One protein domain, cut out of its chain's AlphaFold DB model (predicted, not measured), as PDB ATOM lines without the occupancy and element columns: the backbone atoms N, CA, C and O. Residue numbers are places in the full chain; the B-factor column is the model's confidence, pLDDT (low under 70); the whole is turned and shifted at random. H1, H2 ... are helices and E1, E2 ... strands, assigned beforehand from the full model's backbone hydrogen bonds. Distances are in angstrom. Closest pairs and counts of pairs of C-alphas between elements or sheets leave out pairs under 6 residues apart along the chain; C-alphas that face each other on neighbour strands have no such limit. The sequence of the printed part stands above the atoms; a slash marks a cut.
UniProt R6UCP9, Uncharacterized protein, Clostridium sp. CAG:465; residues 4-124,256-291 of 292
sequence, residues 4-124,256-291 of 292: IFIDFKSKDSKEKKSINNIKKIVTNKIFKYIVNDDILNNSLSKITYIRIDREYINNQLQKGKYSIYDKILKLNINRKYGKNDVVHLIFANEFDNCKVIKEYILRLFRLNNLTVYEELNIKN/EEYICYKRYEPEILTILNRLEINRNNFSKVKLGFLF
ATOM      1  N   ILE A   4     241.446 236.789 326.832       92.56
ATOM      2  CA  ILE A   4     240.206 236.712 326.066       92.56
ATOM      3  C   ILE A   4     240.528 236.968 324.594       92.56
ATOM      4  O   ILE A   4     240.899 238.079 324.219       92.56
ATOM      5  N   PHE A   5     240.345 235.951 323.759       92.88
ATOM      6  CA  PHE A   5     240.343 236.089 322.307       92.88
ATOM      7  C   PHE A   5     238.989 236.626 321.846       92.88
ATOM      8  O   PHE A   5     237.947 236.112 322.252       92.88
ATOM      9  N   ILE A   6     238.993 237.647 320.996       93.19
ATOM     10  CA  ILE A   6     237.790 238.312 320.495       93.19
ATOM     11  C   ILE A   6     237.812 238.300 318.972       93.19
ATOM     12  O   ILE A   6     238.741 238.814 318.352       93.19
ATOM     13  N   ASP A   7     236.765 237.738 318.377       92.94
ATOM     14  CA  ASP A   7     236.615 237.597 316.930       92.94
ATOM     15  C   ASP A   7     235.170 237.888 316.499       92.94
ATOM     16  O   ASP A   7     234.248 237.912 317.323       92.94
ATOM     17  N   PHE A   8     234.944 238.101 315.207       88.75
ATOM     18  CA  PHE A   8     233.597 238.131 314.654       88.75
ATOM     19  C   PHE A   8     233.087 236.710 314.390       88.75
ATOM     20  O   PHE A   8     233.838 235.769 314.143       88.75
ATOM     21  N   LYS A   9     231.767 236.532 314.440       84.56
ATOM     22  CA  LYS A   9     231.135 235.308 313.936       84.56
ATOM     23  C   LYS A   9     231.284 235.283 312.412       84.56
ATOM     24  O   LYS A   9     230.824 236.209 311.744       84.56
ATOM     25  N   SER A  10     231.882 234.228 311.861       69.94
ATOM     26  CA  SER A  10     231.917 234.023 310.411       69.94
ATOM     27  C   SER A  10     230.496 233.832 309.869       69.94
ATOM     28  O   SER A  10     229.702 233.095 310.456       69.94
ATOM     29  N   LYS A  11     230.170 234.476 308.738       58.03
ATOM     30  CA  LYS A  11     228.900 234.240 308.023       58.03
ATOM     31  C   LYS A  11     228.855 232.849 307.374       58.03
ATOM     32  O   LYS A  11     227.772 232.298 307.207       58.03
ATOM     33  N   ASP A  12     230.018 232.265 307.083       47.12
ATOM     34  CA  ASP A  12     230.127 230.932 306.495       47.12
ATOM     35  C   ASP A  12     229.887 229.845 307.546       47.12
ATOM     36  O   ASP A  12     230.785 229.389 308.255       47.12
ATOM     37  N   SER A  13     228.636 229.401 307.622       39.91
ATOM     38  CA  SER A  13     228.174 228.227 308.358       39.91
ATOM     39  C   SER A  13     228.566 226.921 307.653       39.91
ATOM     40  O   SER A  13     227.749 226.040 307.400       39.91
ATOM     41  N   LYS A  14     229.857 226.747 307.372       42.66
ATOM     42  CA  LYS A  14     230.449 225.408 307.324       42.66
ATOM     43  C   LYS A  14     231.400 225.307 308.503       42.66
ATOM     44  O   LYS A  14     232.615 225.288 308.326       42.66
ATOM     45  N   GLU A  15     230.837 225.265 309.714       45.84
ATOM     46  CA  GLU A  15     231.553 224.736 310.877       45.84
ATOM     47  C   GLU A  15     232.019 223.330 310.482       45.84
ATOM     48  O   GLU A  15     231.239 222.375 310.456       45.84
ATOM     49  N   LYS A  16     233.281 223.213 310.054       39.88
ATOM     50  CA  LYS A  16     233.914 221.918 309.830       39.88
ATOM     51  C   LYS A  16     233.775 221.173 311.149       39.88
ATOM     52  O   LYS A  16     234.346 221.605 312.146       39.88
ATOM     53  N   LYS A  17     233.012 220.076 311.155       37.12
ATOM     54  CA  LYS A  17     233.024 219.109 312.257       37.12
ATOM     55  C   LYS A  17     234.488 218.737 312.493       37.12
ATOM     56  O   LYS A  17     235.092 218.074 311.653       37.12
ATOM     57  N   SER A  18     235.076 219.243 313.572       39.69
ATOM     58  CA  SER A  18     236.437 218.894 313.949       39.69
ATOM     59  C   SER A  18     236.460 217.423 314.349       39.69
ATOM     60  O   SER A  18     235.657 216.953 315.156       39.69
ATOM     61  N   ILE A  19     237.355 216.697 313.687       41.81
ATOM     62  CA  ILE A  19     237.671 215.294 313.918       41.81
ATOM     63  C   ILE A  19     238.234 215.169 315.336       41.81
ATOM     64  O   ILE A  19     239.161 215.891 315.691       41.81
ATOM     65  N   ASN A  20     237.622 214.274 316.117       42.09
ATOM     66  CA  ASN A  20     238.114 213.630 317.334       42.09
ATOM     67  C   ASN A  20     239.243 214.356 318.080       42.09
ATOM     68  O   ASN A  20     240.412 214.086 317.841       42.09
ATOM     69  N   ASN A  21     238.885 215.197 319.050       36.44
ATOM     70  CA  ASN A  21     239.662 215.360 320.277       36.44
ATOM     71  C   ASN A  21     238.721 215.794 321.411       36.44
ATOM     72  O   ASN A  21     237.792 216.570 321.202       36.44
ATOM     73  N   ILE A  22     238.925 215.196 322.583       40.47
ATOM     74  CA  ILE A  22     238.034 215.158 323.752       40.47
ATOM     75  C   ILE A  22     237.494 216.562 324.096       40.47
ATOM     76  O   ILE A  22     238.195 217.401 324.659       40.47
ATOM     77  N   LYS A  23     236.230 216.828 323.732       39.56
ATOM     78  CA  LYS A  23     235.560 218.118 323.948       39.56
ATOM     79  C   LYS A  23     235.120 218.257 325.407       39.56
ATOM     80  O   LYS A  23     234.150 217.635 325.829       39.56
ATOM     81  N   LYS A  24     235.764 219.158 326.147       46.00
ATOM     82  CA  LYS A  24     235.145 219.878 327.269       46.00
ATOM     83  C   LYS A  24     235.138 221.367 326.918       46.00
ATOM     84  O   LYS A  24     235.961 222.129 327.400       46.00
ATOM     85  N   ILE A  25     234.235 221.747 326.015       47.84
ATOM     86  CA  ILE A  25     233.936 223.144 325.674       47.84
ATOM     87  C   ILE A  25     232.592 223.467 326.327       47.84
ATOM     88  O   ILE A  25     231.597 222.801 326.037       47.84
ATOM     89  N   VAL A  26     232.539 224.478 327.195       48.62
ATOM     90  CA  VAL A  26     231.263 225.041 327.660       48.62
ATOM     91  C   VAL A  26     230.898 226.176 326.712       48.62
ATOM     92  O   VAL A  26     231.448 227.270 326.793       48.62
ATOM     93  N   THR A  27     229.986 225.905 325.779       51.25
ATOM     94  CA  THR A  27     229.476 226.923 324.856       51.25
ATOM     95  C   THR A  27     228.258 227.606 325.466       51.25
ATOM     96  O   THR A  27     227.151 227.070 325.435       51.25
ATOM     97  N   ASN A  28     228.433 228.827 325.972       54.00
ATOM     98  CA  ASN A  28     227.309 229.660 326.399       54.00
ATOM     99  C   ASN A  28     226.812 230.501 325.217       54.00
ATOM    100  O   ASN A  28     227.411 231.518 324.858       54.00
ATOM    101  N   LYS A  29     225.706 230.069 324.596       55.66
ATOM    102  CA  LYS A  29     225.025 230.805 323.521       55.66
ATOM    103  C   LYS A  29     224.134 231.896 324.113       55.66
ATOM    104  O   LYS A  29     222.919 231.753 324.193       55.66
ATOM    105  N   ILE A  30     224.720 233.024 324.496       56.88
ATOM    106  CA  ILE A  30     223.944 234.265 324.588       56.88
ATOM    107  C   ILE A  30     223.672 234.628 323.126       56.88
ATOM    108  O   ILE A  30     224.628 234.802 322.394       56.88
ATOM    109  N   PHE A  31     222.432 234.682 322.637       55.44
ATOM    110  CA  PHE A  31     222.101 234.684 321.191       55.44
ATOM    111  C   PHE A  31     222.983 235.571 320.265       55.44
ATOM    112  O   PHE A  31     223.159 235.259 319.086       55.44
ATOM    113  N   LYS A  32     223.613 236.635 320.788       72.12
ATOM    114  CA  LYS A  32     224.521 237.552 320.075       72.12
ATOM    115  C   LYS A  32     226.032 237.373 320.327       72.12
ATOM    116  O   LYS A  32     226.822 237.785 319.480       72.12
ATOM    117  N   TYR A  33     226.425 236.619 321.350       74.06
ATOM    118  CA  TYR A  33     227.810 236.275 321.700       74.06
ATOM    119  C   TYR A  33     227.985 234.757 321.832       74.06
ATOM    120  O   TYR A  33     227.216 234.102 322.526       74.06
ATOM    121  N   ILE A  34     229.002 234.179 321.197       76.44
ATOM    122  CA  ILE A  34     229.392 232.791 321.483       76.44
ATOM    123  C   ILE A  34     230.631 232.841 322.362       76.44
ATOM    124  O   ILE A  34     231.636 233.407 321.945       76.44
ATOM    125  N   VAL A  35     230.538 232.270 323.560       73.75
ATOM    126  CA  VAL A  35     231.651 232.193 324.510       73.75
ATOM    127  C   VAL A  35     232.080 230.736 324.638       73.75
ATOM    128  O   VAL A  35     231.257 229.906 325.027       73.75
ATOM    129  N   ASN A  36     233.339 230.455 324.305       76.62
ATOM    130  CA  ASN A  36     234.000 229.161 324.453       76.62
ATOM    131  C   ASN A  36     235.129 229.298 325.484       76.62
ATOM    132  O   ASN A  36     235.899 230.254 325.422       76.62
ATOM    133  N   ASP A  37     235.250 228.341 326.397       73.44
ATOM    134  CA  ASP A  37     236.281 228.329 327.441       73.44
ATOM    135  C   ASP A  37     237.203 227.123 327.282       73.44
ATOM    136  O   ASP A  37     236.724 226.027 326.978       73.44
ATOM    137  N   ASP A  38     238.504 227.312 327.529       70.12
ATOM    138  CA  ASP A  38     239.445 226.195 327.616       70.12
ATOM    139  C   ASP A  38     239.500 225.693 329.062       70.12
ATOM    140  O   ASP A  38     240.011 226.362 329.962       70.12
ATOM    141  N   ILE A  39     238.937 224.507 329.280       59.47
ATOM    142  CA  ILE A  39     238.774 223.888 330.602       59.47
ATOM    143  C   ILE A  39     240.026 223.087 331.004       59.47
ATOM    144  O   ILE A  39     240.173 222.709 332.163       59.47
ATOM    145  N   LEU A  40     240.944 222.833 330.064       54.94
ATOM    146  CA  LEU A  40     242.121 221.976 330.258       54.94
ATOM    147  C   LEU A  40     243.409 222.753 330.564       54.94
ATOM    148  O   LEU A  40     244.488 222.160 330.594       54.94
ATOM    149  N   ASN A  41     243.332 224.068 330.763       57.47
ATOM    150  CA  ASN A  41     244.506 224.857 331.104       57.47
ATOM    151  C   ASN A  41     244.827 224.680 332.600       57.47
ATOM    152  O   ASN A  41     244.018 225.037 333.458       57.47
ATOM    153  N   ASN A  42     245.988 224.095 332.917       48.03
ATOM    154  CA  ASN A  42     246.414 223.809 334.291       48.03
ATOM    155  C   ASN A  42     246.501 225.106 335.123       48.03
ATOM    156  O   ASN A  42     247.409 225.911 334.944       48.03
ATOM    157  N   SER A  43     245.504 225.301 335.990       52.91
ATOM    158  CA  SER A  43     245.409 226.097 337.234       52.91
ATOM    159  C   SER A  43     245.968 227.531 337.360       52.91
ATOM    160  O   SER A  43     245.664 228.159 338.370       52.91
ATOM    161  N   LEU A  44     246.706 228.108 336.405       59.66
ATOM    162  CA  LEU A  44     247.304 229.453 336.547       59.66
ATOM    163  C   LEU A  44     246.800 230.495 335.537       59.66
ATOM    164  O   LEU A  44     246.915 231.692 335.793       59.66
ATOM    165  N   SER A  45     246.211 230.086 334.408       73.75
ATOM    166  CA  SER A  45     245.695 231.033 333.411       73.75
ATOM    167  C   SER A  45     244.391 230.602 332.759       73.75
ATOM    168  O   SER A  45     244.291 229.513 332.197       73.75
ATOM    169  N   LYS A  46     243.410 231.507 332.762       84.75
ATOM    170  CA  LYS A  46     242.088 231.317 332.157       84.75
ATOM    171  C   LYS A  46     242.066 231.894 330.744       84.75
ATOM    172  O   LYS A  46     242.316 233.089 330.565       84.75
ATOM    173  N   ILE A  47     241.726 231.065 329.759       87.12
ATOM    174  CA  ILE A  47     241.610 231.470 328.353       87.12
ATOM    175  C   ILE A  47     240.150 231.349 327.913       87.12
ATOM    176  O   ILE A  47     239.559 230.271 327.972       87.12
ATOM    177  N   THR A  48     239.587 232.467 327.458       88.31
ATOM    178  CA  THR A  48     238.227 232.559 326.913       88.31
ATOM    179  C   THR A  48     238.292 232.958 325.441       88.31
ATOM    180  O   THR A  48     239.118 233.780 325.051       88.31
ATOM    181  N   TYR A  49     237.384 232.445 324.621       90.12
ATOM    182  CA  TYR A  49     237.149 232.891 323.252       90.12
ATOM    183  C   TYR A  49     235.731 233.439 323.105       90.12
ATOM    184  O   TYR A  49     234.759 232.774 323.458       90.12
ATOM    185  N   ILE A  50     235.606 234.655 322.578       89.38
ATOM    186  CA  ILE A  50     234.339 235.347 322.349       89.38
ATOM    187  C   ILE A  50     234.197 235.629 320.853       89.38
ATOM    188  O   ILE A  50     234.960 236.406 320.284       89.38
ATOM    189  N   ARG A  51     233.158 235.061 320.232       88.75
ATOM    190  CA  ARG A  51     232.724 235.424 318.876       88.75
ATOM    191  C   ARG A  51     231.518 236.350 318.920       88.75
ATOM    192  O   ARG A  51     230.503 236.036 319.554       88.75
ATOM    193  N   ILE A  52     231.606 237.458 318.199       88.12
ATOM    194  CA  ILE A  52     230.644 238.557 318.245       88.12
ATOM    195  C   ILE A  52     229.900 238.678 316.913       88.12
ATOM    196  O   ILE A  52     230.499 238.654 315.841       88.12
ATOM    197  N   ASP A  53     228.576 238.819 316.969       85.75
ATOM    198  CA  ASP A  53     227.769 239.183 315.801       85.75
ATOM    199  C   ASP A  53     228.020 240.660 315.424       85.75
ATOM    200  O   ASP A  53     227.719 241.576 316.196       85.75
ATOM    201  N   ARG A  54     228.589 240.892 314.234       87.06
ATOM    202  CA  ARG A  54     228.956 242.229 313.744       87.06
ATOM    203  C   ARG A  54     227.741 243.135 313.539       87.06
ATOM    204  O   ARG A  54     227.790 244.312 313.894       87.06
ATOM    205  N   GLU A  55     226.649 242.596 312.998       85.00
ATOM    206  CA  GLU A  55     225.416 243.355 312.748       85.00
ATOM    207  C   GLU A  55     224.784 243.795 314.067       85.00
ATOM    208  O   GLU A  55     224.332 244.931 314.214       85.00
ATOM    209  N   TYR A  56     224.839 242.924 315.074       86.25
ATOM    210  CA  TYR A  56     224.381 243.257 316.415       86.25
ATOM    211  C   TYR A  56     225.131 244.450 317.032       86.25
ATOM    212  O   TYR A  56     224.470 245.366 317.528       86.25
ATOM    213  N   ILE A  57     226.472 244.474 316.991       87.12
ATOM    214  CA  ILE A  57     227.249 245.590 317.568       87.12
ATOM    215  C   ILE A  57     226.963 246.897 316.832       87.12
ATOM    216  O   ILE A  57     226.761 247.924 317.477       87.12
ATOM    217  N   ASN A  58     226.881 246.862 315.501       86.69
ATOM    218  CA  ASN A  58     226.532 248.042 314.711       86.69
ATOM    219  C   ASN A  58     225.169 248.621 315.122       86.69
ATOM    220  O   ASN A  58     225.042 249.831 315.303       86.69
ATOM    221  N   ASN A  59     224.179 247.762 315.367       86.38
ATOM    222  CA  ASN A  59     222.875 248.196 315.864       86.38
ATOM    223  C   ASN A  59     222.953 248.806 317.277       86.38
ATOM    224  O   ASN A  59     222.222 249.750 317.572       86.38
ATOM    225  N   GLN A  60     223.821 248.302 318.163       86.75
ATOM    226  CA  GLN A  60     224.004 248.909 319.492       86.75
ATOM    227  C   GLN A  60     224.726 250.257 319.424       86.75
ATOM    228  O   GLN A  60     224.359 251.182 320.148       86.75
ATOM    229  N   LEU A  61     225.706 250.390 318.528       87.75
ATOM    230  CA  LEU A  61     226.400 251.651 318.275       87.75
ATOM    231  C   LEU A  61     225.427 252.749 317.838       87.75
ATOM    232  O   LEU A  61     225.486 253.851 318.375       87.75
ATOM    233  N   GLN A  62     224.481 252.435 316.946       88.31
ATOM    234  CA  GLN A  62     223.432 253.375 316.525       88.31
ATOM    235  C   GLN A  62     222.514 253.797 317.679       88.31
ATOM    236  O   GLN A  62     222.107 254.952 317.762       88.31
ATOM    237  N   LYS A  63     222.198 252.873 318.593       87.81
ATOM    238  CA  LYS A  63     221.352 253.148 319.767       87.81
ATOM    239  C   LYS A  63     222.085 253.902 320.881       87.81
ATOM    240  O   LYS A  63     221.432 254.407 321.793       87.81
ATOM    241  N   GLY A  64     223.419 253.930 320.856       82.56
ATOM    242  CA  GLY A  64     224.257 254.600 321.853       82.56
ATOM    243  C   GLY A  64     224.171 254.017 323.271       82.56
ATOM    244  O   GLY A  64     224.571 254.680 324.226       82.56
ATOM    245  N   LYS A  65     223.629 252.803 323.445       83.62
ATOM    246  CA  LYS A  65     223.411 252.171 324.760       83.62
ATOM    247  C   LYS A  65     223.797 250.692 324.734       83.62
ATOM    248  O   LYS A  65     223.700 250.037 323.701       83.62
ATOM    249  N   TYR A  66     224.197 250.165 325.891       85.62
ATOM    250  CA  TYR A  66     224.399 248.725 326.084       85.62
ATOM    251  C   TYR A  66     223.060 248.004 326.243       85.62
ATOM    252  O   TYR A  66     222.193 248.428 327.015       85.62
ATOM    253  N   SER A  67     222.917 246.889 325.544       86.00
ATOM    254  CA  SER A  67     221.766 246.005 325.611       86.00
ATOM    255  C   SER A  67     221.805 245.097 326.847       86.00
ATOM    256  O   SER A  67     222.797 245.010 327.579       86.00
ATOM    257  N   ILE A  68     220.710 244.367 327.073       81.94
ATOM    258  CA  ILE A  68     220.654 243.320 328.098       81.94
ATOM    259  C   ILE A  68     221.690 242.211 327.850       81.94
ATOM    260  O   ILE A  68     222.276 241.701 328.800       81.94
ATOM    261  N   TYR A  69     221.984 241.886 326.587       83.56
ATOM    262  CA  TYR A  69     222.952 240.849 326.229       83.56
ATOM    263  C   TYR A  69     224.385 241.256 326.577       83.56
ATOM    264  O   TYR A  69     225.158 240.412 327.022       83.56
ATOM    265  N   ASP A  70     224.717 242.544 326.457       84.62
ATOM    266  CA  ASP A  70     226.032 243.072 326.843       84.62
ATOM    267  C   ASP A  70     226.224 242.975 328.360       84.62
ATOM    268  O   ASP A  70     227.277 242.559 328.848       84.62
ATOM    269  N   LYS A  71     225.167 243.293 329.121       84.75
ATOM    270  CA  LYS A  71     225.152 243.158 330.583       84.75
ATOM    271  C   LYS A  71     225.306 241.697 331.016       84.75
ATOM    272  O   LYS A  71     226.067 241.424 331.942       84.75
ATOM    273  N   ILE A  72     224.636 240.761 330.339       82.88
ATOM    274  CA  ILE A  72     224.759 239.319 330.614       82.88
ATOM    275  C   ILE A  72     226.173 238.822 330.292       82.88
ATOM    276  O   ILE A  72     226.766 238.120 331.111       82.88
ATOM    277  N   LEU A  73     226.741 239.209 329.141       84.94
ATOM    278  CA  LEU A  73     228.122 238.869 328.790       84.94
ATOM    279  C   LEU A  73     229.086 239.357 329.875       84.94
ATOM    280  O   LEU A  73     229.895 238.577 330.374       84.94
ATOM    281  N   LYS A  74     228.948 240.621 330.285       81.88
ATOM    282  CA  LYS A  74     229.760 241.221 331.346       81.88
ATOM    283  C   LYS A  74     229.677 240.421 332.648       81.88
ATOM    284  O   LYS A  74     230.711 240.098 333.224       81.88
ATOM    285  N   LEU A  75     228.472 240.065 333.098       81.31
ATOM    286  CA  LEU A  75     228.284 239.259 334.311       81.31
ATOM    287  C   LEU A  75     228.959 237.886 334.200       81.31
ATOM    288  O   LEU A  75     229.628 237.458 335.139       81.31
ATOM    289  N   ASN A  76     228.827 237.217 333.054       81.56
ATOM    290  CA  ASN A  76     229.425 235.901 332.838       81.56
ATOM    291  C   ASN A  76     230.954 235.945 332.819       81.56
ATOM    292  O   ASN A  76     231.586 235.061 333.391       81.56
ATOM    293  N   ILE A  77     231.555 236.965 332.204       83.69
ATOM    294  CA  ILE A  77     233.013 237.131 332.197       83.69
ATOM    295  C   ILE A  77     233.519 237.510 333.599       83.69
ATOM    296  O   ILE A  77     234.476 236.915 334.083       83.69
ATOM    297  N   ASN A  78     232.827 238.401 334.310       78.81
ATOM    298  CA  ASN A  78     233.211 238.811 335.666       78.81
ATOM    299  C   ASN A  78     233.125 237.688 336.706       78.81
ATOM    300  O   ASN A  78     233.811 237.743 337.716       78.81
ATOM    301  N   ARG A  79     232.286 236.669 336.490       80.88
ATOM    302  CA  ARG A  79     232.271 235.475 337.351       80.88
ATOM    303  C   ARG A  79     233.494 234.584 337.142       80.88
ATOM    304  O   ARG A  79     233.825 233.801 338.024       80.88
ATOM    305  N   LYS A  80     234.137 234.671 335.975       81.56
ATOM    306  CA  LYS A  80     235.298 233.847 335.625       81.56
ATOM    307  C   LYS A  80     236.591 234.442 336.151       81.56
ATOM    308  O   LYS A  80     237.419 233.703 336.677       81.56
ATOM    309  N   TYR A  81     236.777 235.746 335.991       85.69
ATOM    310  CA  TYR A  81     238.001 236.442 336.380       85.69
ATOM    311  C   TYR A  81     237.832 237.087 337.758       85.69
ATOM    312  O   TYR A  81     236.794 237.667 338.061       85.69
ATOM    313  N   GLY A  82     238.836 236.919 338.613       76.25
ATOM    314  CA  GLY A  82     238.832 237.386 339.992       76.25
ATOM    315  C   GLY A  82     239.024 238.896 340.125       76.25
ATOM    316  O   GLY A  82     239.256 239.627 339.155       76.25
ATOM    317  N   LYS A  83     238.938 239.366 341.373       81.38
ATOM    318  CA  LYS A  83     239.295 240.738 341.736       81.38
ATOM    319  C   LYS A  83     240.808 240.921 341.569       81.38
ATOM    320  O   LYS A  83     241.574 240.106 342.064       81.38
ATOM    321  N   ASN A  84     241.208 242.005 340.916       82.38
ATOM    322  CA  ASN A  84     242.570 242.371 340.532       82.38
ATOM    323  C   ASN A  84     243.234 241.444 339.498       82.38
ATOM    324  O   ASN A  84     244.418 241.621 339.218       82.38
ATOM    325  N   ASP A  85     242.496 240.507 338.886       87.06
ATOM    326  CA  ASP A  85     243.013 239.765 337.731       87.06
ATOM    327  C   ASP A  85     243.316 240.758 336.596       87.06
ATOM    328  O   ASP A  85     242.480 241.600 336.255       87.06
ATOM    329  N   VAL A  86     244.496 240.627 335.990       89.12
ATOM    330  CA  VAL A  86     244.830 241.292 334.725       89.12
ATOM    331  C   VAL A  86     244.461 240.349 333.592       89.12
ATOM    332  O   VAL A  86     244.933 239.214 333.551       89.12
ATOM    333  N   VAL A  87     243.582 240.796 332.698       90.94
ATOM    334  CA  VAL A  87     243.054 240.009 331.584       90.94
ATOM    335  C   VAL A  87     243.384 240.709 330.275       90.94
ATOM    336  O   VAL A  87     242.900 241.810 330.003       90.94
ATOM    337  N   HIS A  88     244.169 240.038 329.436       92.19
ATOM    338  CA  HIS A  88     244.573 240.573 328.142       92.19
ATOM    339  C   HIS A  88     243.517 240.259 327.082       92.19
ATOM    340  O   HIS A  88     243.174 239.100 326.833       92.19
ATOM    341  N   LEU A  89     243.006 241.305 326.443       93.31
ATOM    342  CA  LEU A  89     242.068 241.229 325.333       93.31
ATOM    343  C   LEU A  89     242.854 241.182 324.021       93.31
ATOM    344  O   LEU A  89     243.549 242.139 323.670       93.31
ATOM    345  N   ILE A  90     242.719 240.084 323.282       93.31
ATOM    346  CA  ILE A  90     243.347 239.902 321.974       93.31
ATOM    347  C   ILE A  90     242.259 239.919 320.913       93.31
ATOM    348  O   ILE A  90     241.439 239.009 320.829       93.31
ATOM    349  N   PHE A  91     242.276 240.953 320.080       93.06
ATOM    350  CA  PHE A  91     241.360 241.082 318.954       93.06
ATOM    351  C   PHE A  91     241.931 240.427 317.697       93.06
ATOM    352  O   PHE A  91     243.127 240.557 317.415       93.06
ATOM    353  N   ALA A  92     241.052 239.781 316.933       92.19
ATOM    354  CA  ALA A  92     241.338 239.321 315.583       92.19
ATOM    355  C   ALA A  92     241.733 240.494 314.667       92.19
ATOM    356  O   ALA A  92     241.297 241.631 314.863       92.19
ATOM    357  N   ASN A  93     242.526 240.206 313.637       88.31
ATOM    358  CA  ASN A  93     243.091 241.193 312.712       88.31
ATOM    359  C   ASN A  93     242.001 242.016 311.992       88.31
ATOM    360  O   ASN A  93     242.207 243.183 311.671       88.31
ATOM    361  N   GLU A  94     240.794 241.465 311.802       87.50
ATOM    362  CA  GLU A  94     239.664 242.191 311.196       87.50
ATOM    363  C   GLU A  94     239.260 243.455 311.992       87.50
ATOM    364  O   GLU A  94     238.759 244.431 311.421       87.50
ATOM    365  N   PHE A  95     239.516 243.489 313.306       89.44
ATOM    366  CA  PHE A  95     239.191 244.642 314.152       89.44
ATOM    367  C   PHE A  95     240.086 245.859 313.912       89.44
ATOM    368  O   PHE A  95     239.684 246.968 314.276       89.44
ATOM    369  N   ASP A  96     241.246 245.701 313.269       82.56
ATOM    370  CA  ASP A  96     242.138 246.827 312.965       82.56
ATOM    371  C   ASP A  96     241.485 247.812 311.974       82.56
ATOM    372  O   ASP A  96     241.710 249.024 312.043       82.56
ATOM    373  N   ASN A  97     240.551 247.315 311.154       81.75
ATOM    374  CA  ASN A  97     239.710 248.114 310.259       81.75
ATOM    375  C   ASN A  97     238.406 248.612 310.916       81.75
ATOM    376  O   ASN A  97     237.667 249.391 310.315       81.75
ATOM    377  N   CYS A  98     238.107 248.192 312.150       86.62
ATOM    378  CA  CYS A  98     236.826 248.425 312.826       86.62
ATOM    379  C   CYS A  98     236.997 249.142 314.177       86.62
ATOM    380  O   CYS A  98     236.432 248.717 315.188       86.62
ATOM    381  N   LYS A  99     237.747 250.254 314.202       87.25
ATOM    382  CA  LYS A  99     238.092 250.983 315.441       87.25
ATOM    383  C   LYS A  99     236.893 251.299 316.342       87.25
ATOM    384  O   LYS A  99     236.976 251.101 317.546       87.25
ATOM    385  N   VAL A 100     235.765 251.733 315.774       89.94
ATOM    386  CA  VAL A 100     234.560 252.093 316.549       89.94
ATOM    387  C   VAL A 100     233.970 250.881 317.287       89.94
ATOM    388  O   VAL A 100     233.623 250.981 318.462       89.94
ATOM    389  N   ILE A 101     233.895 249.723 316.622       90.81
ATOM    390  CA  ILE A 101     233.420 248.467 317.227       90.81
ATOM    391  C   ILE A 101     234.404 248.007 318.309       90.81
ATOM    392  O   ILE A 101     233.988 247.626 319.403       90.81
ATOM    393  N   LYS A 102     235.710 248.079 318.029       91.75
ATOM    394  CA  LYS A 102     236.763 247.720 318.982       91.75
ATOM    395  C   LYS A 102     236.661 248.549 320.269       91.75
ATOM    396  O   LYS A 102     236.592 247.979 321.353       91.75
ATOM    397  N   GLU A 103     236.534 249.871 320.148       91.06
ATOM    398  CA  GLU A 103     236.342 250.781 321.286       91.06
ATOM    399  C   GLU A 103     235.060 250.486 322.073       91.06
ATOM    400  O   GLU A 103     235.068 250.499 323.303       91.06
ATOM    401  N   TYR A 104     233.956 250.163 321.395       91.19
ATOM    402  CA  TYR A 104     232.719 249.757 322.067       91.19
ATOM    403  C   TYR A 104     232.922 248.523 322.956       91.19
ATOM    404  O   TYR A 104     232.502 248.512 324.115       91.19
ATOM    405  N   ILE A 105     233.615 247.503 322.444       90.06
ATOM    406  CA  ILE A 105     233.907 246.275 323.192       90.06
ATOM    407  C   ILE A 105     234.873 246.556 324.350       90.06
ATOM    408  O   ILE A 105     234.647 246.092 325.465       90.06
ATOM    409  N   LEU A 106     235.917 247.360 324.126       91.12
ATOM    410  CA  LEU A 106     236.839 247.771 325.188       91.12
ATOM    411  C   LEU A 106     236.107 248.498 326.318       91.12
ATOM    412  O   LEU A 106     236.315 248.193 327.493       91.12
ATOM    413  N   ARG A 107     235.209 249.431 325.980       89.75
ATOM    414  CA  ARG A 107     234.393 250.151 326.968       89.75
ATOM    415  C   ARG A 107     233.469 249.207 327.734       89.75
ATOM    416  O   ARG A 107     233.316 249.394 328.939       89.75
ATOM    417  N   LEU A 108     232.911 248.176 327.092       87.94
ATOM    418  CA  LEU A 108     232.087 247.170 327.771       87.94
ATOM    419  C   LEU A 108     232.854 246.484 328.916       87.94
ATOM    420  O   LEU A 108     232.313 246.348 330.018       87.94
ATOM    421  N   PHE A 109     234.112 246.106 328.673       86.19
ATOM    422  CA  PHE A 109     234.973 245.467 329.674       86.19
ATOM    423  C   PHE A 109     235.508 246.452 330.725       86.19
ATOM    424  O   PHE A 109     235.503 246.134 331.914       86.19
ATOM    425  N   ARG A 110     235.884 247.676 330.325       82.56
ATOM    426  CA  ARG A 110     236.432 248.716 331.222       82.56
ATOM    427  C   ARG A 110     235.441 249.275 332.244       82.56
ATOM    428  O   ARG A 110     235.861 249.850 333.236       82.56
ATOM    429  N   LEU A 111     234.134 249.091 332.057       73.69
ATOM    430  CA  LEU A 111     233.120 249.467 333.054       73.69
ATOM    431  C   LEU A 111     233.146 248.591 334.326       73.69
ATOM    432  O   LEU A 111     232.183 248.601 335.097       73.69
ATOM    433  N   ASN A 112     234.158 247.745 334.509       68.69
ATOM    434  CA  ASN A 112     234.350 246.928 335.694       68.69
ATOM    435  C   ASN A 112     235.586 247.411 336.466       68.69
ATOM    436  O   ASN A 112     236.684 247.395 335.926       68.69
ATOM    437  N   ASN A 113     235.407 247.768 337.738       70.00
ATOM    438  CA  ASN A 113     236.502 248.203 338.610       70.00
ATOM    439  C   ASN A 113     237.160 247.034 339.366       70.00
ATOM    440  O   ASN A 113     238.101 247.253 340.121       70.00
ATOM    441  N   LEU A 114     236.646 245.803 339.223       81.06
ATOM    442  CA  LEU A 114     237.169 244.626 339.919       81.06
ATOM    443  C   LEU A 114     238.273 243.915 339.140       81.06
ATOM    444  O   LEU A 114     239.190 243.414 339.765       81.06
ATOM    445  N   THR A 115     238.194 243.850 337.815       85.38
ATOM    446  CA  THR A 115     239.139 243.115 336.960       85.38
ATOM    447  C   THR A 115     239.747 244.096 335.973       85.38
ATOM    448  O   THR A 115     239.019 244.886 335.368       85.38
ATOM    449  N   VAL A 116     241.066 244.052 335.796       88.06
ATOM    450  CA  VAL A 116     241.775 244.942 334.877       88.06
ATOM    451  C   VAL A 116     241.768 244.304 333.496       88.06
ATOM    452  O   VAL A 116     242.461 243.322 333.251       88.06
ATOM    453  N   TYR A 117     240.967 244.857 332.589       90.12
ATOM    454  CA  TYR A 117     240.961 244.449 331.188       90.12
ATOM    455  C   TYR A 117     241.813 245.401 330.364       90.12
ATOM    456  O   TYR A 117     241.493 246.589 330.240       90.12
ATOM    457  N   GLU A 118     242.858 244.865 329.751       90.50
ATOM    458  CA  GLU A 118     243.749 245.626 328.888       90.50
ATOM    459  C   GLU A 118     243.798 245.038 327.487       90.50
ATOM    460  O   GLU A 118     243.808 243.826 327.289       90.50
ATOM    461  N   GLU A 119     243.794 245.914 326.489       91.50
ATOM    462  CA  GLU A 119     244.046 245.485 325.124       91.50
ATOM    463  C   GLU A 119     245.513 245.098 324.986       91.50
ATOM    464  O   GLU A 119     246.393 245.912 325.273       91.50
ATOM    465  N   LEU A 120     245.778 243.903 324.458       88.69
ATOM    466  CA  LEU A 120     247.119 243.568 324.014       88.69
ATOM    467  C   LEU A 120     247.418 244.289 322.695       88.69
ATOM    468  O   LEU A 120     247.154 243.781 321.599       88.69
ATOM    469  N   ASN A 121     247.969 245.492 322.815       81.00
ATOM    470  CA  ASN A 121     248.402 246.295 321.683       81.00
ATOM    471  C   ASN A 121     249.924 246.197 321.519       81.00
ATOM    472  O   ASN A 121     250.682 246.878 322.215       81.00
ATOM    473  N   ILE A 122     250.377 245.341 320.600       79.31
ATOM    474  CA  ILE A 122     251.804 245.190 320.308       79.31
ATOM    475  C   ILE A 122     252.220 246.229 319.275       79.31
ATOM    476  O   ILE A 122     251.672 246.299 318.173       79.31
ATOM    477  N   LYS A 123     253.215 247.040 319.639       72.25
ATOM    478  CA  LYS A 123     253.809 248.023 318.733       72.25
ATOM    479  C   LYS A 123     254.576 247.299 317.628       72.25
ATOM    480  O   LYS A 123     255.438 246.476 317.920       72.25
ATOM    481  N   ASN A 124     254.312 247.663 316.373       76.81
ATOM    482  CA  ASN A 124     255.149 247.239 315.257       76.81
ATOM    483  C   ASN A 124     256.524 247.913 315.364       76.81
ATOM    484  O   ASN A 124     256.648 249.119 315.133       76.81
ATOM    485  N   GLU A 256     261.220 239.153 319.873       89.88
ATOM    486  CA  GLU A 256     261.175 238.122 320.916       89.88
ATOM    487  C   GLU A 256     259.823 237.411 320.917       89.88
ATOM    488  O   GLU A 256     259.758 236.194 321.051       89.88
ATOM    489  N   GLU A 257     258.746 238.164 320.701       91.44
ATOM    490  CA  GLU A 257     257.383 237.661 320.628       91.44
ATOM    491  C   GLU A 257     257.202 236.687 319.454       91.44
ATOM    492  O   GLU A 257     256.618 235.619 319.636       91.44
ATOM    493  N   TYR A 258     257.739 236.990 318.264       92.31
ATOM    494  CA  TYR A 258     257.673 236.060 317.130       92.31
ATOM    495  C   TYR A 258     258.511 234.799 317.368       92.31
ATOM    496  O   TYR A 258     258.075 233.686 317.058       92.31
ATOM    497  N   ILE A 259     259.708 234.950 317.942       92.31
ATOM    498  CA  ILE A 259     260.562 233.815 318.316       92.31
ATOM    499  C   ILE A 259     259.836 232.929 319.337       92.31
ATOM    500  O   ILE A 259     259.835 231.704 319.206       92.31
ATOM    501  N   CYS A 260     259.155 233.542 320.307       92.69
ATOM    502  CA  CYS A 260     258.341 232.855 321.300       92.69
ATOM    503  C   CYS A 260     257.173 232.100 320.650       92.69
ATOM    504  O   CYS A 260     256.993 230.911 320.914       92.69
ATOM    505  N   TYR A 261     256.455 232.734 319.709       93.88
ATOM    506  CA  TYR A 261     255.427 232.063 318.902       93.88
ATOM    507  C   TYR A 261     255.984 230.815 318.218       93.88
ATOM    508  O   TYR A 261     255.344 229.770 318.234       93.88
ATOM    509  N   LYS A 262     257.179 230.906 317.621       94.62
ATOM    510  CA  LYS A 262     257.800 229.767 316.939       94.62
ATOM    511  C   LYS A 262     258.222 228.654 317.881       94.62
ATOM    512  O   LYS A 262     258.056 227.487 317.535       94.62
ATOM    513  N   ARG A 263     258.730 229.004 319.059       94.56
ATOM    514  CA  ARG A 263     259.120 228.040 320.087       94.56
ATOM    515  C   ARG A 263     257.921 227.270 320.646       94.56
ATOM    516  O   ARG A 263     258.036 226.065 320.819       94.56
ATOM    517  N   TYR A 264     256.802 227.955 320.888       93.00
ATOM    518  CA  TYR A 264     255.593 227.388 321.503       93.00
ATOM    519  C   TYR A 264     254.442 227.172 320.505       93.00
ATOM    520  O   TYR A 264     253.264 227.146 320.874       93.00
ATOM    521  N   GLU A 265     254.756 227.047 319.209       93.19
ATOM    522  CA  GLU A 265     253.756 226.850 318.150       93.19
ATOM    523  C   GLU A 265     252.852 225.623 318.420       93.19
ATOM    524  O   GLU A 265     251.633 225.758 318.266       93.19
ATOM    525  N   PRO A 266     253.358 224.455 318.875       91.62
ATOM    526  CA  PRO A 266     252.514 223.299 319.200       91.62
ATOM    527  C   PRO A 266     251.494 223.556 320.322       91.62
ATOM    528  O   PRO A 266     250.326 223.165 320.205       91.62
ATOM    529  N   GLU A 267     251.902 224.226 321.399       89.12
ATOM    530  CA  GLU A 267     251.064 224.545 322.556       89.12
ATOM    531  C   GLU A 267     249.992 225.572 322.186       89.12
ATOM    532  O   GLU A 267     248.810 225.379 322.491       89.12
ATOM    533  N   ILE A 268     250.388 226.615 321.445       89.81
ATOM    534  CA  ILE A 268     249.474 227.618 320.888       89.81
ATOM    535  C   ILE A 268     248.415 226.931 320.029       89.81
ATOM    536  O   ILE A 268     247.219 227.116 320.255       89.81
ATOM    537  N   LEU A 269     248.829 226.101 319.066       89.62
ATOM    538  CA  LEU A 269     247.899 225.399 318.180       89.62
ATOM    539  C   LEU A 269     246.965 224.471 318.954       89.62
ATOM    540  O   LEU A 269     245.789 224.374 318.613       89.62
ATOM    541  N   THR A 270     247.454 223.827 320.011       87.44
ATOM    542  CA  THR A 270     246.629 222.978 320.871       87.44
ATOM    543  C   THR A 270     245.508 223.781 321.537       87.44
ATOM    544  O   THR A 270     244.351 223.366 321.468       87.44
ATOM    545  N   ILE A 271     245.813 224.949 322.113       86.19
ATOM    546  CA  ILE A 271     244.814 225.841 322.731       86.19
ATOM    547  C   ILE A 271     243.825 226.374 321.687       86.19
ATOM    548  O   ILE A 271     242.611 226.289 321.881       86.19
ATOM    549  N   LEU A 272     244.325 226.877 320.553       87.94
ATOM    550  CA  LEU A 272     243.473 227.412 319.486       87.94
ATOM    551  C   LEU A 272     242.530 226.336 318.930       87.94
ATOM    552  O   LEU A 272     241.341 226.596 318.761       87.94
ATOM    553  N   ASN A 273     243.026 225.114 318.720       86.25
ATOM    554  CA  ASN A 273     242.216 223.993 318.244       86.25
ATOM    555  C   ASN A 273     241.138 223.584 319.258       86.25
ATOM    556  O   ASN A 273     240.005 223.323 318.856       86.25
ATOM    557  N   ARG A 274     241.454 223.562 320.563       82.94
ATOM    558  CA  ARG A 274     240.466 223.279 321.624       82.94
ATOM    559  C   ARG A 274     239.351 224.319 321.668       82.94
ATOM    560  O   ARG A 274     238.200 223.964 321.897       82.94
ATOM    561  N   LEU A 275     239.688 225.587 321.439       80.94
ATOM    562  CA  LEU A 275     238.737 226.701 321.438       80.94
ATOM    563  C   LEU A 275     238.012 226.895 320.098       80.94
ATOM    564  O   LEU A 275     237.125 227.748 320.013       80.94
ATOM    565  N   GLU A 276     238.363 226.102 319.079       84.50
ATOM    566  CA  GLU A 276     237.889 226.234 317.696       84.50
ATOM    567  C   GLU A 276     238.206 227.621 317.095       84.50
ATOM    568  O   GLU A 276     237.431 228.186 316.323       84.50
ATOM    569  N   ILE A 277     239.366 228.181 317.454       86.06
ATOM    570  CA  ILE A 277     239.871 229.452 316.931       86.06
ATOM    571  C   ILE A 277     240.655 229.201 315.641       86.06
ATOM    572  O   ILE A 277     241.598 228.408 315.606       86.06
ATOM    573  N   ASN A 278     240.339 229.949 314.582       87.56
ATOM    574  CA  ASN A 278     241.189 229.978 313.398       87.56
ATOM    575  C   ASN A 278     242.455 230.797 313.682       87.56
ATOM    576  O   ASN A 278     242.393 232.018 313.819       87.56
ATOM    577  N   ARG A 279     243.617 230.135 313.708       86.75
ATOM    578  CA  ARG A 279     244.914 230.788 313.954       86.75
ATOM    579  C   ARG A 279     245.197 231.967 313.020       86.75
ATOM    580  O   ARG A 279     245.830 232.924 313.439       86.75
ATOM    581  N   ASN A 280     244.717 231.914 311.774       87.69
ATOM    582  CA  ASN A 280     244.996 232.946 310.772       87.69
ATOM    583  C   ASN A 280     244.236 234.253 311.047       87.69
ATOM    584  O   ASN A 280     244.552 235.277 310.448       87.69
ATOM    585  N   ASN A 281     243.248 234.228 311.947       90.06
ATOM    586  CA  ASN A 281     242.505 235.421 312.336       90.06
ATOM    587  C   ASN A 281     243.306 236.301 313.305       90.06
ATOM    588  O   ASN A 281     242.928 237.448 313.526       90.06
ATOM    589  N   PHE A 282     244.398 235.792 313.881       91.00
ATOM    590  CA  PHE A 282     245.180 236.472 314.906       91.00
ATOM    591  C   PHE A 282     246.640 236.606 314.478       91.00
ATOM    592  O   PHE A 282     247.193 235.731 313.819       91.00
ATOM    593  N   SER A 283     247.271 237.709 314.876       90.56
ATOM    594  CA  SER A 283     248.706 237.910 314.674       90.56
ATOM    595  C   SER A 283     249.532 236.899 315.472       90.56
ATOM    596  O   SER A 283     249.301 236.687 316.666       90.56
ATOM    597  N   LYS A 284     250.547 236.330 314.825       92.44
ATOM    598  CA  LYS A 284     251.546 235.445 315.436       92.44
ATOM    599  C   LYS A 284     252.309 236.140 316.552       92.44
ATOM    600  O   LYS A 284     252.511 235.542 317.599       92.44
ATOM    601  N   VAL A 285     252.674 237.406 316.363       90.56
ATOM    602  CA  VAL A 285     253.341 238.212 317.394       90.56
ATOM    603  C   VAL A 285     252.449 238.376 318.632       90.56
ATOM    604  O   VAL A 285     252.911 238.157 319.750       90.56
ATOM    605  N   LYS A 286     251.145 238.652 318.456       90.44
ATOM    606  CA  LYS A 286     250.175 238.685 319.574       90.44
ATOM    607  C   LYS A 286     250.049 237.340 320.282       90.44
ATOM    608  O   LYS A 286     249.964 237.304 321.505       90.44
ATOM    609  N   LEU A 287     250.048 236.246 319.525       91.12
ATOM    610  CA  LEU A 287     249.981 234.896 320.080       91.12
ATOM    611  C   LEU A 287     251.255 234.525 320.847       91.12
ATOM    612  O   LEU A 287     251.153 233.974 321.936       91.12
ATOM    613  N   GLY A 288     252.434 234.853 320.323       89.38
ATOM    614  CA  GLY A 288     253.710 234.566 320.979       89.38
ATOM    615  C   GLY A 288     253.919 235.344 322.275       89.38
ATOM    616  O   GLY A 288     254.484 234.806 323.222       89.38
ATOM    617  N   PHE A 289     253.385 236.565 322.365       87.81
ATOM    618  CA  PHE A 289     253.416 237.354 323.601       87.81
ATOM    619  C   PHE A 289     252.742 236.644 324.787       87.81
ATOM    620  O   PHE A 289     253.166 236.825 325.919       87.81
ATOM    621  N   LEU A 290     251.731 235.798 324.551       82.50
ATOM    622  CA  LEU A 290     251.051 235.052 325.622       82.50
ATOM    623  C   LEU A 290     251.927 234.004 326.323       82.50
ATOM    624  O   LEU A 290     251.550 233.525 327.394       82.50
ATOM    625  N   PHE A 291     253.029 233.615 325.680       79.94
ATOM    626  CA  PHE A 291     253.940 232.552 326.111       79.94
ATOM    627  C   PHE A 291     255.322 233.090 326.493       79.94
ATOM    628  O   PHE A 291     256.232 232.306 326.764       79.94
TER     629      PHE A 291
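AT A GLANCE: This is residues 4 to 124 and 256 to 291 of the 292 residues of an uncharacterized protein of Clostridium sp. CAG:465 (UniProt R6UCP9). A twisted sheet of six strands forms the core, with H2 and H4 packed over one face and H6 over the other. H5 and H7 cross each other and make a small helical group with H6, H1 packs on H4, and residues 9 to 27 make a wide loop from E1 to E2. The printed part has 157 residues, with seven named helices and six named strands in the order E1 E2 E3 E4 H1 H2 E5 H3 H4 E6 H5 H6 H7. The mixed sheet has the order E2 E3 E4 E1 E5 E6, and the class is mixed, helices and strands. The whole is compact, with a radius of gyration of the C-alphas of 15.5 A and spans of 45 by 34 by 31 A.

HOW THE PARTS SIT: The strands are E1, residues 4 to 8, E2, 28 to 30, E3, 33 to 37, E4, 47 to 52, E5, 86 to 91, and E6, 116 to 119. E2, E3 and E4 form a meander, each strand the antiparallel neighbour of the one before, in two hairpins; N 28 and O 35, 3.2 A, and N 34 and O 51, 2.9 A, are within hydrogen-bond range. E1 is parallel to E4, with N 5 and O 48 at 2.8 A, and to E5, with N 4 and O 88 at 2.9 A; E5 is parallel to E6, with N 87 and O 116 at 2.8 A. E4, H1, residues 54 to 63, H2, 68 to 80, and E5 form a split strand-helix-strand unit, two parallel strands with E1 between them; its crossover is right-handed. E5, H3, residues 93 to 97, H4, 99 to 110, and E6 form an unsplit, right-handed one. H2 has a height over the sheet of 9.7 A, and H4, on the same face, 8.6 A. H1 touches H4, Ile 57 and Ile 101 having the closest C-alphas, 6.8 A. H3 only grazes the sheet. H6, residues 265 to 275, is on the opposite face at 10.6 A. H5, residues 256 to 263, touches H7, 284 to 289, about perpendicular at 78 degrees; the closest C-alphas, of Tyr 261 and Gly 288, are 3.7 A apart. Every O i to N i+4 pair is within hydrogen-bond range in H1, H4, H5, H6 and H7, but 8 of 9 in H2 and 0 of 1 in H3, where 2 of 2 O i to N i+3 pairs are.

IN THESE COORDINATES: E1 begins at C-alpha 4, (240.206, 236.712, 326.066), and H7 ends at C-alpha 289, (253.416, 237.354, 323.601). H2 is 19.0 A long, E4 16.5 A, E5 16.1 A and H4 16.0 A.

THE WHOLE: Residues 125 to 255 are not printed; C-alphas 124 and 256 are 12.3 A apart across the cut. The link E1 to E2 is long. Confidence is under 70 at residues 10 to 31, 39 to 44 and 112.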